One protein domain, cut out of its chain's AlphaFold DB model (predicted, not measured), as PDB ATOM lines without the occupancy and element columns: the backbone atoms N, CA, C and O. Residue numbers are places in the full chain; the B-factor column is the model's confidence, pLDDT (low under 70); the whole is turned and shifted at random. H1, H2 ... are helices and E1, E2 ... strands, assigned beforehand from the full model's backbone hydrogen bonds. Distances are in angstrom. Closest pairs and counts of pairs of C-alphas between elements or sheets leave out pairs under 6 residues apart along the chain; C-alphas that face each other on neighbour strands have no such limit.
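AT A GLANCE: This is residues 25 to 138 of the 138 residues of an uncharacterized protein of Francisella hispaniensis FSC454 (UniProt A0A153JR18). Two twisted sheets lie face to face as an elongated sandwich, E1, E2, E5 and E4 in one and E3, E6 and E7 in the other, with their strands nearly aligned. The short helix H1 follows E3 near one end of the sandwich, and the long link between E4 and E5 loops far out at the opposite end. The printed part has 114 residues, with named elements in the order E1, E2, E3, H1, E4, E5, E6, E7; the sheets, in the orders E1 - E2 - E5 - E4 and E3 - E6 - E7, are antiparallel throughout. The class is mostly strand, and the whole is compact, with a radius of gyration of the C-alphas of 15.4 A and spans of 51 by 27 by 22 A.

IN THESE COORDINATES: E1, residues 28 to 32, starts at C-alpha 28 (101.879, 130.616, 60.985) and measures 13.4 A. E2, residues 38 to 43, measures 17.0 A, and E3, residues 63 to 66, 10.4 A. H1, residues 68 to 71, measures 5.7 A. E4, residues 76 to 83, begins at C-alpha 76 (83.738, 126.742, 66.919) and measures 22.4 A; E5, residues 98 to 105, measures 23.2 A. E6, residues 114 to 124, and E7, residues 127 to 137, each measure 32.2 A; E7 ends at C-alpha 137 (87.202, 125.601, 56.545).

HOW THE PARTS SIT: E1 and E2 form a hairpin, with N 29 and O 42 2.8 A apart. E2 and E5 are antiparallel, N 41 and O 101 being 2.8 A apart. E4 and E5 form a hairpin, with N 79 and O 102 at 2.8 A. In the other sheet E3 and E6 are antiparallel, N 65 and O 119 lying 2.9 A apart, and E6 and E7 form a hairpin with N 120 and O 131 at 2.8 A. Across the sandwich, two sheets face to face, the strands stand at 15 degrees; the closest C-alphas of E1 and E7 are those of Leu 28 and Gly 131, 6.6 A apart. H1 stands at the level of the sheet E3 E6 E7, at a height of 0.5 A, and only grazes the other sheet with residues 69 to 71. The closest C-alphas of H1 and E6 are those of Gly 68 and Gly 116, 4.3 A apart. H1 is too short for an O i to N i+4 pair; its one O i to N i+3 pair is within range.

THE WHOLE: The two C-alphas farthest apart, those of Gly 90 and Gly 110, are 51.7 A apart. The printed part has no cut. The links E2 to E3, 19 residues, and E4 to E5, 14 residues, are long. The mean pLDDT of the printed part is 81.2; residues 34, 56, 83 to 98 and 109 to 110 are under 70.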
ATOM      1  N   ASP A  25     108.014 139.188  61.505       86.75
ATOM      2  CA  ASP A  25     106.972 138.292  61.022       86.75
ATOM      3  C   ASP A  25     107.012 136.964  61.784       86.75
ATOM      4  O   ASP A  25     108.044 136.294  61.894       86.75
ATOM      5  N   LEU A  26     105.856 136.585  62.316       87.25
ATOM      6  CA  LEU A  26     105.602 135.283  62.898       87.25
ATOM      7  C   LEU A  26     104.950 134.413  61.818       87.25
ATOM      8  O   LEU A  26     103.798 134.631  61.447       87.25
ATOM      9  N   SER A  27     105.679 133.429  61.300       86.94
ATOM     10  CA  SER A  27     105.142 132.514  60.290       86.94
ATOM     11  C   SER A  27     104.191 131.501  60.929       86.94
ATOM     12  O   SER A  27     104.611 130.668  61.737       86.94
ATOM     13  N   LEU A  28     102.908 131.568  60.561       89.06
ATOM     14  CA  LEU A  28     101.879 130.616  60.985       89.06
ATOM     15  C   LEU A  28     101.744 129.497  59.946       89.06
ATOM     16  O   LEU A  28     101.667 129.753  58.744       89.06
ATOM     17  N   ILE A  29     101.657 128.263  60.427       90.00
ATOM     18  CA  ILE A  29     101.416 127.054  59.639       90.00
ATOM     19  C   ILE A  29     100.026 126.529  59.982       90.00
ATOM     20  O   ILE A  29      99.677 126.436  61.156       90.00
ATOM     21  N   LEU A  30      99.255 126.169  58.957       91.50
ATOM     22  CA  LEU A  30      97.941 125.545  59.075       91.50
ATOM     23  C   LEU A  30      98.034 124.052  58.739       91.50
ATOM     24  O   LEU A  30      98.480 123.695  57.651       91.50
ATOM     25  N   GLU A  31      97.560 123.193  59.635       91.62
ATOM     26  CA  GLU A  31      97.516 121.738  59.464       91.62
ATOM     27  C   GLU A  31      96.104 121.217  59.743       91.62
ATOM     28  O   GLU A  31      95.516 121.537  60.770       91.62
ATOM     29  N   ALA A  32      95.547 120.408  58.840       87.56
ATOM     30  CA  ALA A  32      94.259 119.749  59.059       87.56
ATOM     31  C   ALA A  32      94.436 118.497  59.936       87.56
ATOM     32  O   ALA A  32      95.348 117.701  59.696       87.56
ATOM     33  N   ILE A  33      93.551 118.287  60.914       84.69
ATOM     34  CA  ILE A  33      93.648 117.173  61.868       84.69
ATOM     35  C   ILE A  33      92.515 116.179  61.635       84.69
ATOM     36  O   ILE A  33      91.481 116.276  62.282       84.69
ATOM     37  N   GLY A  34      92.724 115.207  60.743       68.06
ATOM     38  CA  GLY A  34      92.016 113.910  60.675       68.06
ATOM     39  C   GLY A  34      90.485 113.883  60.496       68.06
ATOM     40  O   GLY A  34      89.954 112.859  60.077       68.06
ATOM     41  N   VAL A  35      89.772 114.969  60.778       71.56
ATOM     42  CA  VAL A  35      88.324 115.141  60.710       71.56
ATOM     43  C   VAL A  35      88.015 116.462  60.010       71.56
ATOM     44  O   VAL A  35      88.802 117.412  60.038       71.56
ATOM     45  N   THR A  36      86.863 116.519  59.349       75.56
ATOM     46  CA  THR A  36      86.394 117.712  58.642       75.56
ATOM     47  C   THR A  36      86.251 118.888  59.612       75.56
ATOM     48  O   THR A  36      85.755 118.707  60.721       75.56
ATOM     49  N   ASN A  37      86.660 120.092  59.196       83.75
ATOM     50  CA  ASN A  37      86.595 121.325  59.997       83.75
ATOM     51  C   ASN A  37      87.425 121.345  61.298       83.75
ATOM     52  O   ASN A  37      87.143 122.170  62.166       83.75
ATOM     53  N   ASN A  38      88.458 120.500  61.422       89.38
ATOM     54  CA  ASN A  38      89.445 120.593  62.503       89.38
ATOM     55  C   ASN A  38      90.840 120.941  61.974       89.38
ATOM     56  O   ASN A  38      91.393 120.230  61.126       89.38
ATOM     57  N   TYR A  39      91.417 122.020  62.496       90.69
ATOM     58  CA  TYR A  39      92.733 122.505  62.105       90.69
ATOM     59  C   TYR A  39      93.574 122.911  63.315       90.69
ATOM     60  O   TYR A  39      93.093 123.602  64.208       90.69
ATOM     61  N   ILE A  40      94.865 122.577  63.285       92.44
ATOM     62  CA  ILE A  40      95.891 123.197  64.123       92.44
ATOM     63  C   ILE A  40      96.534 124.336  63.337       92.44
ATOM     64  O   ILE A  40      96.995 124.166  62.209       92.44
ATOM     65  N   ILE A  41      96.619 125.497  63.970       91.25
ATOM     66  CA  ILE A  41      97.443 126.618  63.554       91.25
ATOM     67  C   ILE A  41      98.618 126.673  64.516       91.25
ATOM     68  O   ILE A  41      98.410 126.803  65.718       91.25
ATOM     69  N   LYS A  42      99.848 126.588  64.019       89.62
ATOM     70  CA  LYS A  42     101.056 126.589  64.855       89.62
ATOM     71  C   LYS A  42     102.115 127.535  64.326       89.62
ATOM     72  O   LYS A  42     102.096 127.914  63.159       89.62
ATOM     73  N   VAL A  43     103.062 127.877  65.186       85.56
ATOM     74  CA  VAL A  43     104.236 128.673  64.825       85.56
ATOM     75  C   VAL A  43     105.445 127.761  64.694       85.56
ATOM     76  O   VAL A  43     105.733 126.978  65.598       85.56
ATOM     77  N   ASP A  44     106.173 127.895  63.590       81.44
ATOM     78  CA  ASP A  44     107.472 127.246  63.412       81.44
ATOM     79  C   ASP A  44     108.597 128.188  63.837       81.44
ATOM     80  O   ASP A  44     109.185 128.916  63.037       81.44
ATOM     81  N   THR A  45     108.855 128.207  65.143       80.00
ATOM     82  CA  THR A  45     109.816 129.119  65.771       80.00
ATOM     83  C   THR A  45     111.259 128.865  65.348       80.00
ATOM     84  O   THR A  45     112.056 129.800  65.375       80.00
ATOM     85  N   ALA A  46     111.597 127.642  64.923       79.12
ATOM     86  CA  ALA A  46     112.957 127.268  64.525       79.12
ATOM     87  C   ALA A  46     113.429 128.017  63.267       79.12
ATOM     88  O   ALA A  46     114.622 128.253  63.086       79.12
ATOM     89  N   ASN A  47     112.486 128.424  62.414       80.00
ATOM     90  CA  ASN A  47     112.761 129.123  61.162       80.00
ATOM     91  C   ASN A  47     112.626 130.654  61.273       80.00
ATOM     92  O   ASN A  47     112.780 131.364  60.276       80.00
ATOM     93  N   ILE A  48     112.370 131.190  62.472       84.94
ATOM     94  CA  ILE A  48     112.205 132.630  62.693       84.94
ATOM     95  C   ILE A  48     113.534 133.238  63.141       84.94
ATOM     96  O   ILE A  48     114.032 133.001  64.243       84.94
ATOM     97  N   LYS A  49     114.117 134.082  62.288       83.88
ATOM     98  CA  LYS A  49     115.388 134.754  62.581       83.88
ATOM     99  C   LYS A  49     115.284 135.605  63.852       83.88
ATOM    100  O   LYS A  49     114.457 136.505  63.936       83.88
ATOM    101  N   GLY A  50     116.196 135.367  64.796       82.12
ATOM    102  CA  GLY A  50     116.273 136.111  66.058       82.12
ATOM    103  C   GLY A  50     115.325 135.604  67.145       82.12
ATOM    104  O   GLY A  50     115.364 136.125  68.264       82.12
ATOM    105  N   PHE A  51     114.502 134.592  66.849       85.62
ATOM    106  CA  PHE A  51     113.653 133.958  67.844       85.62
ATOM    107  C   PHE A  51     114.494 133.041  68.733       85.62
ATOM    108  O   PHE A  51     115.287 132.242  68.243       85.62
ATOM    109  N   ILE A  52     114.329 133.167  70.049       83.81
ATOM    110  CA  ILE A  52     114.949 132.273  71.028       83.81
ATOM    111  C   ILE A  52     113.889 131.247  71.433       83.81
ATOM    112  O   ILE A  52     112.946 131.579  72.153       83.81
ATOM    113  N   ASP A  53     114.033 130.015  70.946       77.94
ATOM    114  CA  ASP A  53     113.098 128.892  71.115       77.94
ATOM    115  C   ASP A  53     113.424 127.995  72.325       77.94
ATOM    116  O   ASP A  53     112.957 126.861  72.442       77.94
ATOM    117  N   ILE A  54     114.187 128.536  73.272       75.50
ATOM    118  CA  ILE A  54     114.470 127.940  74.576       75.50
ATOM    119  C   ILE A  54     113.925 128.838  75.695       75.50
ATOM    120  O   ILE A  54     113.794 130.053  75.498       75.50
ATOM    121  N   PRO A  55     113.615 128.282  76.883       74.31
ATOM    122  CA  PRO A  55     113.121 129.065  78.016       74.31
ATOM    123  C   PRO A  55     114.017 130.279  78.319       74.31
ATOM    124  O   PRO A  55     115.206 130.122  78.597       74.31
ATOM    125  N   ASN A  56     113.454 131.490  78.268       69.75
ATOM    126  CA  ASN A  56     114.166 132.735  78.562       69.75
ATOM    127  C   ASN A  56     113.234 133.806  79.160       69.75
ATOM    128  O   ASN A  56     112.055 133.869  78.828       69.75
ATOM    129  N   ASN A  57     113.774 134.676  80.018       73.81
ATOM    130  CA  ASN A  57     112.991 135.693  80.745       73.81
ATOM    131  C   ASN A  57     112.448 136.827  79.878       73.81
ATOM    132  O   ASN A  57     111.616 137.605  80.333       73.81
ATOM    133  N   ASN A  58     112.972 136.962  78.663       73.31
ATOM    134  CA  ASN A  58     112.599 138.025  77.738       73.31
ATOM    135  C   ASN A  58     111.512 137.560  76.757       73.31
ATOM    136  O   ASN A  58     111.166 138.297  75.829       73.31
ATOM    137  N   ALA A  59     110.998 136.340  76.945       78.06
ATOM    138  CA  ALA A  59     109.912 135.790  76.161       78.06
ATOM    139  C   ALA A  59     108.569 135.928  76.876       78.06
ATOM    140  O   ALA A  59     108.483 135.743  78.091       78.06
ATOM    141  N   THR A  60     107.511 136.205  76.121       80.69
ATOM    142  CA  THR A  60     106.131 136.169  76.622       80.69
ATOM    143  C   THR A  60     105.420 134.904  76.160       80.69
ATOM    144  O   THR A  60     105.844 134.225  75.229       80.69
ATOM    145  N   ALA A  61     104.289 134.590  76.791       79.12
ATOM    146  CA  ALA A  61     103.356 133.641  76.203       79.12
ATOM    147  C   ALA A  61     102.849 134.151  74.841       79.12
ATOM    148  O   ALA A  61     102.801 135.359  74.597       79.12
ATOM    149  N   PHE A  62     102.454 133.222  73.967       83.56
ATOM    150  CA  PHE A  62     101.752 133.573  72.737       83.56
ATOM    151  C   PHE A  62     100.364 134.116  73.081       83.56
ATOM    152  O   PHE A  62      99.584 133.450  73.762       83.56
ATOM    153  N   ASN A  63     100.069 135.318  72.598       86.56
ATOM    154  CA  ASN A  63      98.735 135.900  72.610       86.56
ATOM    155  C   ASN A  63      98.037 135.616  71.286       86.56
ATOM    156  O   ASN A  63      98.673 135.618  70.229       86.56
ATOM    157  N   TYR A  64      96.721 135.443  71.352       88.19
ATOM    158  CA  TYR A  64      95.902 135.010  70.230       88.19
ATOM    159  C   TYR A  64      94.713 135.943  70.026       88.19
ATOM    160  O   TYR A  64      94.119 136.435  70.985       88.19
ATOM    161  N   THR A  65      94.344 136.179  68.773       92.81
ATOM    162  CA  THR A  65      93.110 136.887  68.419       92.81
ATOM    163  C   THR A  65      92.408 136.134  67.305       92.81
ATOM    164  O   THR A  65      93.021 135.804  66.289       92.81
ATOM    165  N   LEU A  66      91.123 135.862  67.515       93.81
ATOM    166  CA  LEU A  66      90.249 135.172  66.578       93.81
ATOM    167  C   LEU A  66      89.159 136.129  66.106       93.81
ATOM    168  O   LEU A  66      88.699 136.982  66.864       93.81
ATOM    169  N   THR A  67      88.760 135.995  64.848       96.00
ATOM    170  CA  THR A  67      87.719 136.820  64.218       96.00
ATOM    171  C   THR A  67      86.831 135.960  63.325       96.00
ATOM    172  O   THR A  67      87.221 134.853  62.954       96.00
ATOM    173  N   GLY A  68      85.667 136.489  62.940       93.62
ATOM    174  CA  GLY A  68      84.688 135.756  62.134       93.62
ATOM    175  C   GLY A  68      84.050 134.616  62.925       93.62
ATOM    176  O   GLY A  68      83.886 134.727  64.140       93.62
ATOM    177  N   ASP A  69      83.752 133.514  62.243       92.25
ATOM    178  CA  ASP A  69      83.105 132.337  62.834       92.25
ATOM    179  C   ASP A  69      83.955 131.720  63.956       92.25
ATOM    180  O   ASP A  69      83.425 131.177  64.918       92.25
ATOM    181  N   PHE A  70      85.285 131.866  63.886       92.31
ATOM    182  CA  PHE A  70      86.212 131.326  64.891       92.31
ATOM    183  C   PHE A  70      86.123 132.031  66.248       92.31
ATOM    184  O   PHE A  70      86.643 131.512  67.234       92.31
ATOM    185  N   ALA A  71      85.523 133.223  66.305       92.62
ATOM    186  CA  ALA A  71      85.298 133.944  67.554       92.62
ATOM    187  C   ALA A  71      83.974 133.552  68.234       92.62
ATOM    188  O   ALA A  71      83.767 133.910  69.394       92.62
ATOM    189  N   ASP A  72      83.084 132.836  67.539       91.31
ATOM    190  CA  ASP A  72      81.814 132.385  68.097       91.31
ATOM    191  C   ASP A  72      81.961 130.987  68.705       91.31
ATOM    192  O   ASP A  72      82.072 129.982  68.001       91.31
ATOM    193  N   SER A  73      81.907 130.919  70.036       89.62
ATOM    194  CA  SER A  73      82.006 129.668  70.793       89.62
ATOM    195  C   SER A  73      80.828 128.713  70.581       89.62
ATOM    196  O   SER A  73      80.896 127.570  71.026       89.62
ATOM    197  N   HIS A  74      79.739 129.155  69.947       89.81
ATOM    198  CA  HIS A  74      78.668 128.261  69.509       89.81
ATOM    199  C   HIS A  74      79.028 127.604  68.175       89.81
ATOM    200  O   HIS A  74      78.625 126.472  67.929       89.81
ATOM    201  N   ILE A  75      79.795 128.268  67.309       89.94
ATOM    202  CA  ILE A  75      80.152 127.747  65.984       89.94
ATOM    203  C   ILE A  75      81.439 126.922  66.048       89.94
ATOM    204  O   ILE A  75      81.513 125.864  65.412       89.94
ATOM    205  N   CYS A  76      82.427 127.370  66.826       90.62
ATOM    206  CA  CYS A  76      83.738 126.742  66.919       90.62
ATOM    207  C   CYS A  76      84.186 126.529  68.370       90.62
ATOM    208  O   CYS A  76      84.088 127.415  69.217       90.62
ATOM    209  N   ALA A  77      84.756 125.356  68.634       91.56
ATOM    210  CA  ALA A  77      85.553 125.082  69.817       91.56
ATOM    211  C   ALA A  77      87.021 125.421  69.524       91.56
ATOM    212  O   ALA A  77      87.566 125.042  68.486       91.56
ATOM    213  N   VAL A  78      87.661 126.135  70.448       90.00
ATOM    214  CA  VAL A  78      89.043 126.603  70.313       90.00
ATOM    215  C   VAL A  78      89.850 126.091  71.494       90.00
ATOM    216  O   VAL A  78      89.542 126.413  72.644       90.00
ATOM    217  N   THR A  79      90.916 125.351  71.210       89.31
ATOM    218  CA  THR A  79      91.850 124.853  72.221       89.31
ATOM    219  C   THR A  79      93.205 125.518  72.027       89.31
ATOM    220  O   THR A  79      93.834 125.402  70.979       89.31
ATOM    221  N   ILE A  80      93.682 126.214  73.057       84.75
ATOM    222  CA  ILE A  80      95.005 126.837  73.042       84.75
ATOM    223  C   ILE A  80      96.039 125.805  73.497       84.75
ATOM    224  O   ILE A  80      95.972 125.287  74.610       84.75
ATOM    225  N   LEU A  81      97.023 125.542  72.642       81.06
ATOM    226  CA  LEU A  81      98.103 124.592  72.871       81.06
ATOM    227  C   LEU A  81      99.419 125.363  73.021       81.06
ATOM    228  O   LEU A  81     100.031 125.800  72.049       81.06
ATOM    229  N   THR A  82      99.880 125.551  74.255       72.88
ATOM    230  CA  THR A  82     101.168 126.209  74.525       72.88
ATOM    231  C   THR A  82     102.222 125.207  74.960       72.88
ATOM    232  O   THR A  82     101.978 124.394  75.850       72.88
ATOM    233  N   LYS A  83     103.432 125.321  74.408       66.44
ATOM    234  CA  LYS A  83     104.608 124.584  74.879       66.44
ATOM    235  C   LYS A  83     105.412 125.463  75.834       66.44
ATOM    236  O   LYS A  83     106.206 126.306  75.415       66.44
ATOM    237  N   THR A  84     105.186 125.281  77.130       60.84
ATOM    238  CA  THR A  84     105.962 125.925  78.198       60.84
ATOM    239  C   THR A  84     107.123 125.033  78.623       60.84
ATOM    240  O   THR A  84     106.962 123.821  78.762       60.84
ATOM    241  N   GLY A  85     108.304 125.613  78.848       51.81
ATOM    242  CA  GLY A  85     109.422 124.868  79.428       51.81
ATOM    243  C   GLY A  85     109.120 124.466  80.863       51.81
ATOM    244  O   GLY A  85     108.665 125.287  81.657       51.81
ATOM    245  N   HIS A  86     109.386 123.206  81.209       42.78
ATOM    246  CA  HIS A  86     109.387 122.795  82.605       42.78
ATOM    247  C   HIS A  86     110.607 123.384  83.319       42.78
ATOM    248  O   HIS A  86     111.707 123.463  82.774       42.78
ATOM    249  N   ARG A  87     110.383 123.778  84.570       48.44
ATOM    250  CA  ARG A  87     111.375 124.266  85.528       48.44
ATOM    251  C   ARG A  87     112.550 123.283  85.644       48.44
ATOM    252  O   ARG A  87     112.420 122.254  86.301       48.44
ATOM    253  N   VAL A  88     113.705 123.618  85.074       45.09
ATOM    254  CA  VAL A  88     114.980 123.031  85.505       45.09
ATOM    255  C   VAL A  88     115.479 123.905  86.654       45.09
ATOM    256  O   VAL A  88     115.625 125.117  86.501       45.09
ATOM    257  N   SER A  89     115.630 123.313  87.840       44.19
ATOM    258  CA  SER A  89     116.084 123.985  89.065       44.19
ATOM    259  C   SER A  89     117.251 124.949  88.795       44.19
ATOM    260  O   SER A  89     118.316 124.507  88.376       44.19
ATOM    261  N   GLY A  90     117.058 126.245  89.066       50.22
ATOM    262  CA  GLY A  90     118.105 127.275  88.988       50.22
ATOM    263  C   GLY A  90     118.027 128.226  87.788       50.22
ATOM    264  O   GLY A  90     118.714 129.244  87.803       50.22
ATOM    265  N   ALA A  91     117.178 127.959  86.789       50.00
ATOM    266  CA  ALA A  91     116.930 128.892  85.688       50.00
ATOM    267  C   ALA A  91     115.702 129.783  85.967       50.00
ATOM    268  O   ALA A  91     114.725 129.319  86.569       50.00
ATOM    269  N   PRO A  92     115.723 131.060  85.551       49.44
ATOM    270  CA  PRO A  92     114.579 131.945  85.702       49.44
ATOM    271  C   PRO A  92     113.449 131.566  84.717       49.44
ATOM    272  O   PRO A  92     113.676 130.859  83.735       49.44
ATOM    273  N   ILE A  93     112.206 131.930  85.056       53.81
ATOM    274  CA  ILE A  93     110.972 131.462  84.397       53.81
ATOM    275  C   ILE A  93     110.998 131.845  82.913       53.81
ATOM    276  O   ILE A  93     110.760 132.993  82.558       53.81
ATOM    277  N   GLY A  94     111.264 130.874  82.043       52.72
ATOM    278  CA  GLY A  94     111.116 131.057  80.608       52.72
ATOM    279  C   GLY A  94     109.686 130.780  80.175       52.72
ATOM    280  O   GLY A  94     109.240 129.631  80.190       52.72
ATOM    281  N   THR A  95     108.968 131.829  79.793       56.59
ATOM    282  CA  THR A  95     107.628 131.734  79.217       56.59
ATOM    283  C   THR A  95     107.705 131.161  77.795       56.59
ATOM    284  O   THR A  95     108.591 131.514  77.027       56.59
ATOM    285  N   THR A  96     106.811 130.210  77.510       59.56
ATOM    286  CA  THR A  96     106.424 129.590  76.226       59.56
ATOM    287  C   THR A  96     107.358 129.754  75.010       59.56
ATOM    288  O   THR A  96     107.453 130.831  74.439       59.56
ATOM    289  N   TYR A  97     107.931 128.650  74.510       62.94
ATOM    290  CA  TYR A  97     108.751 128.635  73.278       62.94
ATOM    291  C   TYR A  97     108.051 128.003  72.062       62.94
ATOM    292  O   TYR A  97     108.645 127.883  70.998       62.94
ATOM    293  N   GLY A  98     106.782 127.613  72.197       69.62
ATOM    294  CA  GLY A  98     105.949 127.175  71.076       69.62
ATOM    295  C   GLY A  98     104.477 127.497  71.315       69.62
ATOM    296  O   GLY A  98     103.975 127.304  72.426       69.62
ATOM    297  N   GLY A  99     103.798 127.995  70.284       78.00
ATOM    298  CA  GLY A  99     102.384 128.355  70.316       78.00
ATOM    299  C   GLY A  99     101.616 127.663  69.198       78.00
ATOM    300  O   GLY A  99     102.048 127.675  68.042       78.00
ATOM    301  N   ALA A 100     100.495 127.048  69.555       87.25
ATOM    302  CA  ALA A 100      99.527 126.492  68.632       87.25
ATOM    303  C   ALA A 100      98.095 126.744  69.129       87.25
ATOM    304  O   ALA A 100      97.842 126.884  70.325       87.25
ATOM    305  N   ILE A 101      97.151 126.799  68.198       90.50
ATOM    306  CA  ILE A 101      95.715 126.795  68.458       90.50
ATOM    307  C   ILE A 101      95.112 125.678  67.623       90.50
ATOM    308  O   ILE A 101      95.341 125.625  66.419       90.50
ATOM    309  N   GLU A 102      94.317 124.826  68.244       92.12
ATOM    310  CA  GLU A 102      93.396 123.942  67.543       92.12
ATOM    311  C   GLU A 102      92.025 124.621  67.446       92.12
ATOM    312  O   GLU A 102      91.521 125.162  68.434       92.12
ATOM    313  N   ILE A 103      91.437 124.621  66.253       92.38
ATOM    314  CA  ILE A 103      90.109 125.167  65.975       92.38
ATOM    315  C   ILE A 103      89.276 124.064  65.329       92.38
ATOM    316  O   ILE A 103      89.592 123.603  64.230       92.38
ATOM    317  N   LEU A 104      88.191 123.698  66.006       91.62
ATOM    318  CA  LEU A 104      87.191 122.741  65.549       91.62
ATOM    319  C   LEU A 104      85.858 123.466  65.353       91.62
ATOM    320  O   LEU A 104      85.252 123.908  66.327       91.62
ATOM    321  N   CYS A 105      85.380 123.566  64.117       90.00
ATOM    322  CA  CYS A 105      84.124 124.251  63.795       90.00
ATOM    323  C   CYS A 105      82.997 123.288  63.397       90.00
ATOM    324  O   CYS A 105      83.233 122.146  63.006       90.00
ATOM    325  N   GLY A 106      81.755 123.770  63.485       86.00
ATOM    326  CA  GLY A 106      80.545 122.994  63.196       86.00
ATOM    327  C   GLY A 106      80.018 122.181  64.366       86.00
ATOM    328  O   GLY A 106      79.356 121.166  64.173       86.00
ATOM    329  N   ILE A 107      80.304 122.638  65.587       80.56
ATOM    330  CA  ILE A 107      79.819 121.998  66.815       80.56
ATOM    331  C   ILE A 107      78.310 122.213  67.041       80.56
ATOM    332  O   ILE A 107      77.675 121.372  67.669       80.56
ATOM    333  N   SER A 108      77.725 123.310  66.529       71.75
ATOM    334  CA  SER A 108      76.276 123.584  66.638       71.75
ATOM    335  C   SER A 108      75.601 124.101  65.360       71.75
ATOM    336  O   SER A 108      74.394 123.925  65.198       71.75
ATOM    337  N   ALA A 109      76.354 124.692  64.429       61.50
ATOM    338  CA  ALA A 109      75.872 125.071  63.104       61.50
ATOM    339  C   ALA A 109      76.176 123.939  62.101       61.50
ATOM    340  O   ALA A 109      77.234 123.320  62.175       61.50
ATOM    341  N   GLY A 110      75.238 123.635  61.194       66.44
ATOM    342  CA  GLY A 110      75.431 122.644  60.124       66.44
ATOM    343  C   GLY A 110      76.558 123.008  59.141       66.44
ATOM    344  O   GLY A 110      77.224 124.017  59.306       66.44
ATOM    345  N   HIS A 111      76.766 122.179  58.108       70.56
ATOM    346  CA  HIS A 111      77.921 122.224  57.190       70.56
ATOM    347  C   HIS A 111      78.332 123.630  56.698       70.56
ATOM    348  O   HIS A 111      77.484 124.438  56.328       70.56
ATOM    349  N   GLY A 112      79.651 123.873  56.673       74.19
ATOM    350  CA  GLY A 112      80.288 125.159  56.377       74.19
ATOM    351  C   GLY A 112      80.092 125.695  54.942       74.19
ATOM    352  O   GLY A 112      79.297 125.169  54.162       74.19
ATOM    353  N   PRO A 113      80.831 126.750  54.548       88.31
ATOM    354  CA  PRO A 113      82.186 127.028  55.019       88.31
ATOM    355  C   PRO A 113      82.277 127.983  56.217       88.31
ATOM    356  O   PRO A 113      81.622 129.021  56.220       88.31
ATOM    357  N   TYR A 114      83.183 127.684  57.152       91.00
ATOM    358  CA  TYR A 114      83.534 128.561  58.278       91.00
ATOM    359  C   TYR A 114      84.723 129.446  57.926       91.00
ATOM    360  O   TYR A 114      85.690 128.977  57.317       91.00
ATOM    361  N   ARG A 115      84.676 130.722  58.299       93.62
ATOM    362  CA  ARG A 115      85.682 131.717  57.927       93.62
ATOM    363  C   ARG A 115      86.108 132.555  59.114       93.62
ATOM    364  O   ARG A 115      85.292 133.036  59.894       93.62
ATOM    365  N   GLY A 116      87.399 132.833  59.169       93.62
ATOM    366  CA  GLY A 116      87.947 133.710  60.184       93.62
ATOM    367  C   GLY A 116      89.427 133.970  59.987       93.62
ATOM    368  O   GLY A 116      90.073 133.396  59.108       93.62
ATOM    369  N   THR A 117      89.963 134.849  60.823       94.44
ATOM    370  CA  THR A 117      91.404 135.110  60.900       94.44
ATOM    371  C   THR A 117      91.913 134.699  62.266       94.44
ATOM    372  O   THR A 117      91.311 135.059  63.280       94.44
ATOM    373  N   VAL A 118      93.039 133.990  62.277       92.81
ATOM    374  CA  VAL A 118      93.828 133.706  63.476       92.81
ATOM    375  C   VAL A 118      95.033 134.624  63.457       92.81
ATOM    376  O   VAL A 118      95.810 134.584  62.508       92.81
ATOM    377  N   SER A 119      95.191 135.448  64.486       92.44
ATOM    378  CA  SER A 119      96.394 136.256  64.699       92.44
ATOM    379  C   SER A 119      97.115 135.801  65.958       92.44
ATOM    380  O   SER A 119      96.478 135.461  66.956       92.44
ATOM    381  N   MET A 120      98.442 135.801  65.904       90.50
ATOM    382  CA  MET A 120      99.325 135.411  66.995       90.50
ATOM    383  C   MET A 120     100.368 136.493  67.229       90.50
ATOM    384  O   MET A 120     100.851 137.121  66.286       90.50
ATOM    385  N   SER A 121     100.747 136.693  68.486       89.44
ATOM    386  CA  SER A 121     101.864 137.564  68.835       89.44
ATOM    387  C   SER A 121     102.625 137.036  70.038       89.44
ATOM    388  O   SER A 121     102.054 136.364  70.894       89.44
ATOM    389  N   THR A 122     103.917 137.324  70.102       87.38
ATOM    390  CA  THR A 122     104.762 136.999  71.253       87.38
ATOM    391  C   THR A 122     105.998 137.892  71.261       87.38
ATOM    392  O   THR A 122     106.302 138.544  70.263       87.38
ATOM    393  N   THR A 123     106.738 137.913  72.360       86.75
ATOM    394  CA  THR A 123     108.081 138.483  72.419       86.75
ATOM    395  C   THR A 123     109.094 137.369  72.634       86.75
ATOM    396  O   THR A 123     108.799 136.381  73.301       86.75
ATOM    397  N   SER A 124     110.287 137.496  72.057       84.31
ATOM    398  CA  SER A 124     111.423 136.603  72.325       84.31
ATOM    399  C   SER A 124     112.735 137.263  71.895       84.31
ATOM    400  O   SER A 124     112.780 137.998  70.906       84.31
ATOM    401  N   GLY A 125     113.814 137.060  72.655       80.62
ATOM    402  CA  GLY A 125     115.125 137.640  72.328       80.62
ATOM    403  C   GLY A 125     115.142 139.172  72.251       80.62
ATOM    404  O   GLY A 125     115.948 139.736  71.518       80.62
ATOM    405  N   GLY A 126     114.237 139.844  72.972       82.94
ATOM    406  CA  GLY A 126     114.098 141.305  72.947       82.94
ATOM    407  C   GLY A 126     113.344 141.860  71.733       82.94
ATOM    408  O   GLY A 126     113.308 143.076  71.559       82.94
ATOM    409  N   ASN A 127     112.735 141.001  70.911       86.62
ATOM    410  CA  ASN A 127     111.943 141.404  69.751       86.62
ATOM    411  C   ASN A 127     110.468 141.042  69.928       86.62
ATOM    412  O   ASN A 127     110.141 140.050  70.580       86.62
ATOM    413  N   ASN A 128     109.599 141.828  69.294       89.62
ATOM    414  CA  ASN A 128     108.168 141.563  69.191       89.62
ATOM    415  C   ASN A 128     107.887 140.848  67.870       89.62
ATOM    416  O   ASN A 128     108.365 141.287  66.825       89.62
ATOM    417  N   TYR A 129     107.086 139.792  67.920       89.00
ATOM    418  CA  TYR A 129     106.674 139.012  66.763       89.00
ATOM    419  C   TYR A 129     105.165 139.033  66.624       89.00
ATOM    420  O   TYR A 129     104.444 138.908  67.619       89.00
ATOM    421  N   ASN A 130     104.686 139.153  65.394       91.81
ATOM    422  CA  ASN A 130     103.269 139.112  65.076       91.81
ATOM    423  C   ASN A 130     103.026 138.422  63.734       91.81
ATOM    424  O   ASN A 130     103.847 138.468  62.826       91.81
ATOM    425  N   GLY A 131     101.888 137.756  63.611       90.75
ATOM    426  CA  GLY A 131     101.507 137.087  62.376       90.75
ATOM    427  C   GLY A 131     100.027 136.773  62.365       90.75
ATOM    428  O   GLY A 131      99.388 136.707  63.416       90.75
ATOM    429  N   GLY A 132      99.475 136.590  61.173       92.31
ATOM    430  CA  GLY A 132      98.070 136.267  61.009       92.31
ATOM    431  C   GLY A 132      97.815 135.462  59.750       92.31
ATOM    432  O   GLY A 132      98.496 135.632  58.741       92.31
ATOM    433  N   ILE A 133      96.825 134.580  59.821       92.88
ATOM    434  CA  ILE A 133      96.386 133.752  58.704       92.88
ATOM    435  C   ILE A 133      94.861 133.779  58.620       92.88
ATOM    436  O   ILE A 133      94.159 133.534  59.604       92.88
ATOM    437  N   ALA A 134      94.346 134.108  57.438       94.12
ATOM    438  CA  ALA A 134      92.930 133.982  57.123       94.12
ATOM    439  C   ALA A 134      92.651 132.553  56.646       94.12
ATOM    440  O   ALA A 134      93.356 132.040  55.776       94.12
ATOM    441  N   ILE A 135      91.633 131.908  57.213       90.81
ATOM    442  CA  ILE A 135      91.315 130.500  56.956       90.81
ATOM    443  C   ILE A 135      89.855 130.390  56.523       90.81
ATOM    444  O   ILE A 135      88.971 131.075  57.039       90.81
ATOM    445  N   THR A 136      89.606 129.507  55.560       91.00
ATOM    446  CA  THR A 136      88.267 129.036  55.199       91.00
ATOM    447  C   THR A 136      88.234 127.521  55.353       91.00
ATOM    448  O   THR A 136      88.952 126.823  54.638       91.00
ATOM    449  N   MET A 137      87.416 127.025  56.279       87.31
ATOM    450  CA  MET A 137      87.202 125.601  56.545       87.31
ATOM    451  C   MET A 137      85.953 125.117  55.796       87.31
ATOM    452  O   MET A 137      85.010 125.892  55.619       87.31
ATOM    453  N   ARG A 138      85.959 123.871  55.317       80.75
ATOM    454  CA  ARG A 138      84.839 123.233  54.610       80.75
ATOM    455  C   ARG A 138      84.446 121.949  55.322       80.75
ATOM    456  O   ARG A 138      85.371 121.149  55.573       80.75
TER     457      ARG A 138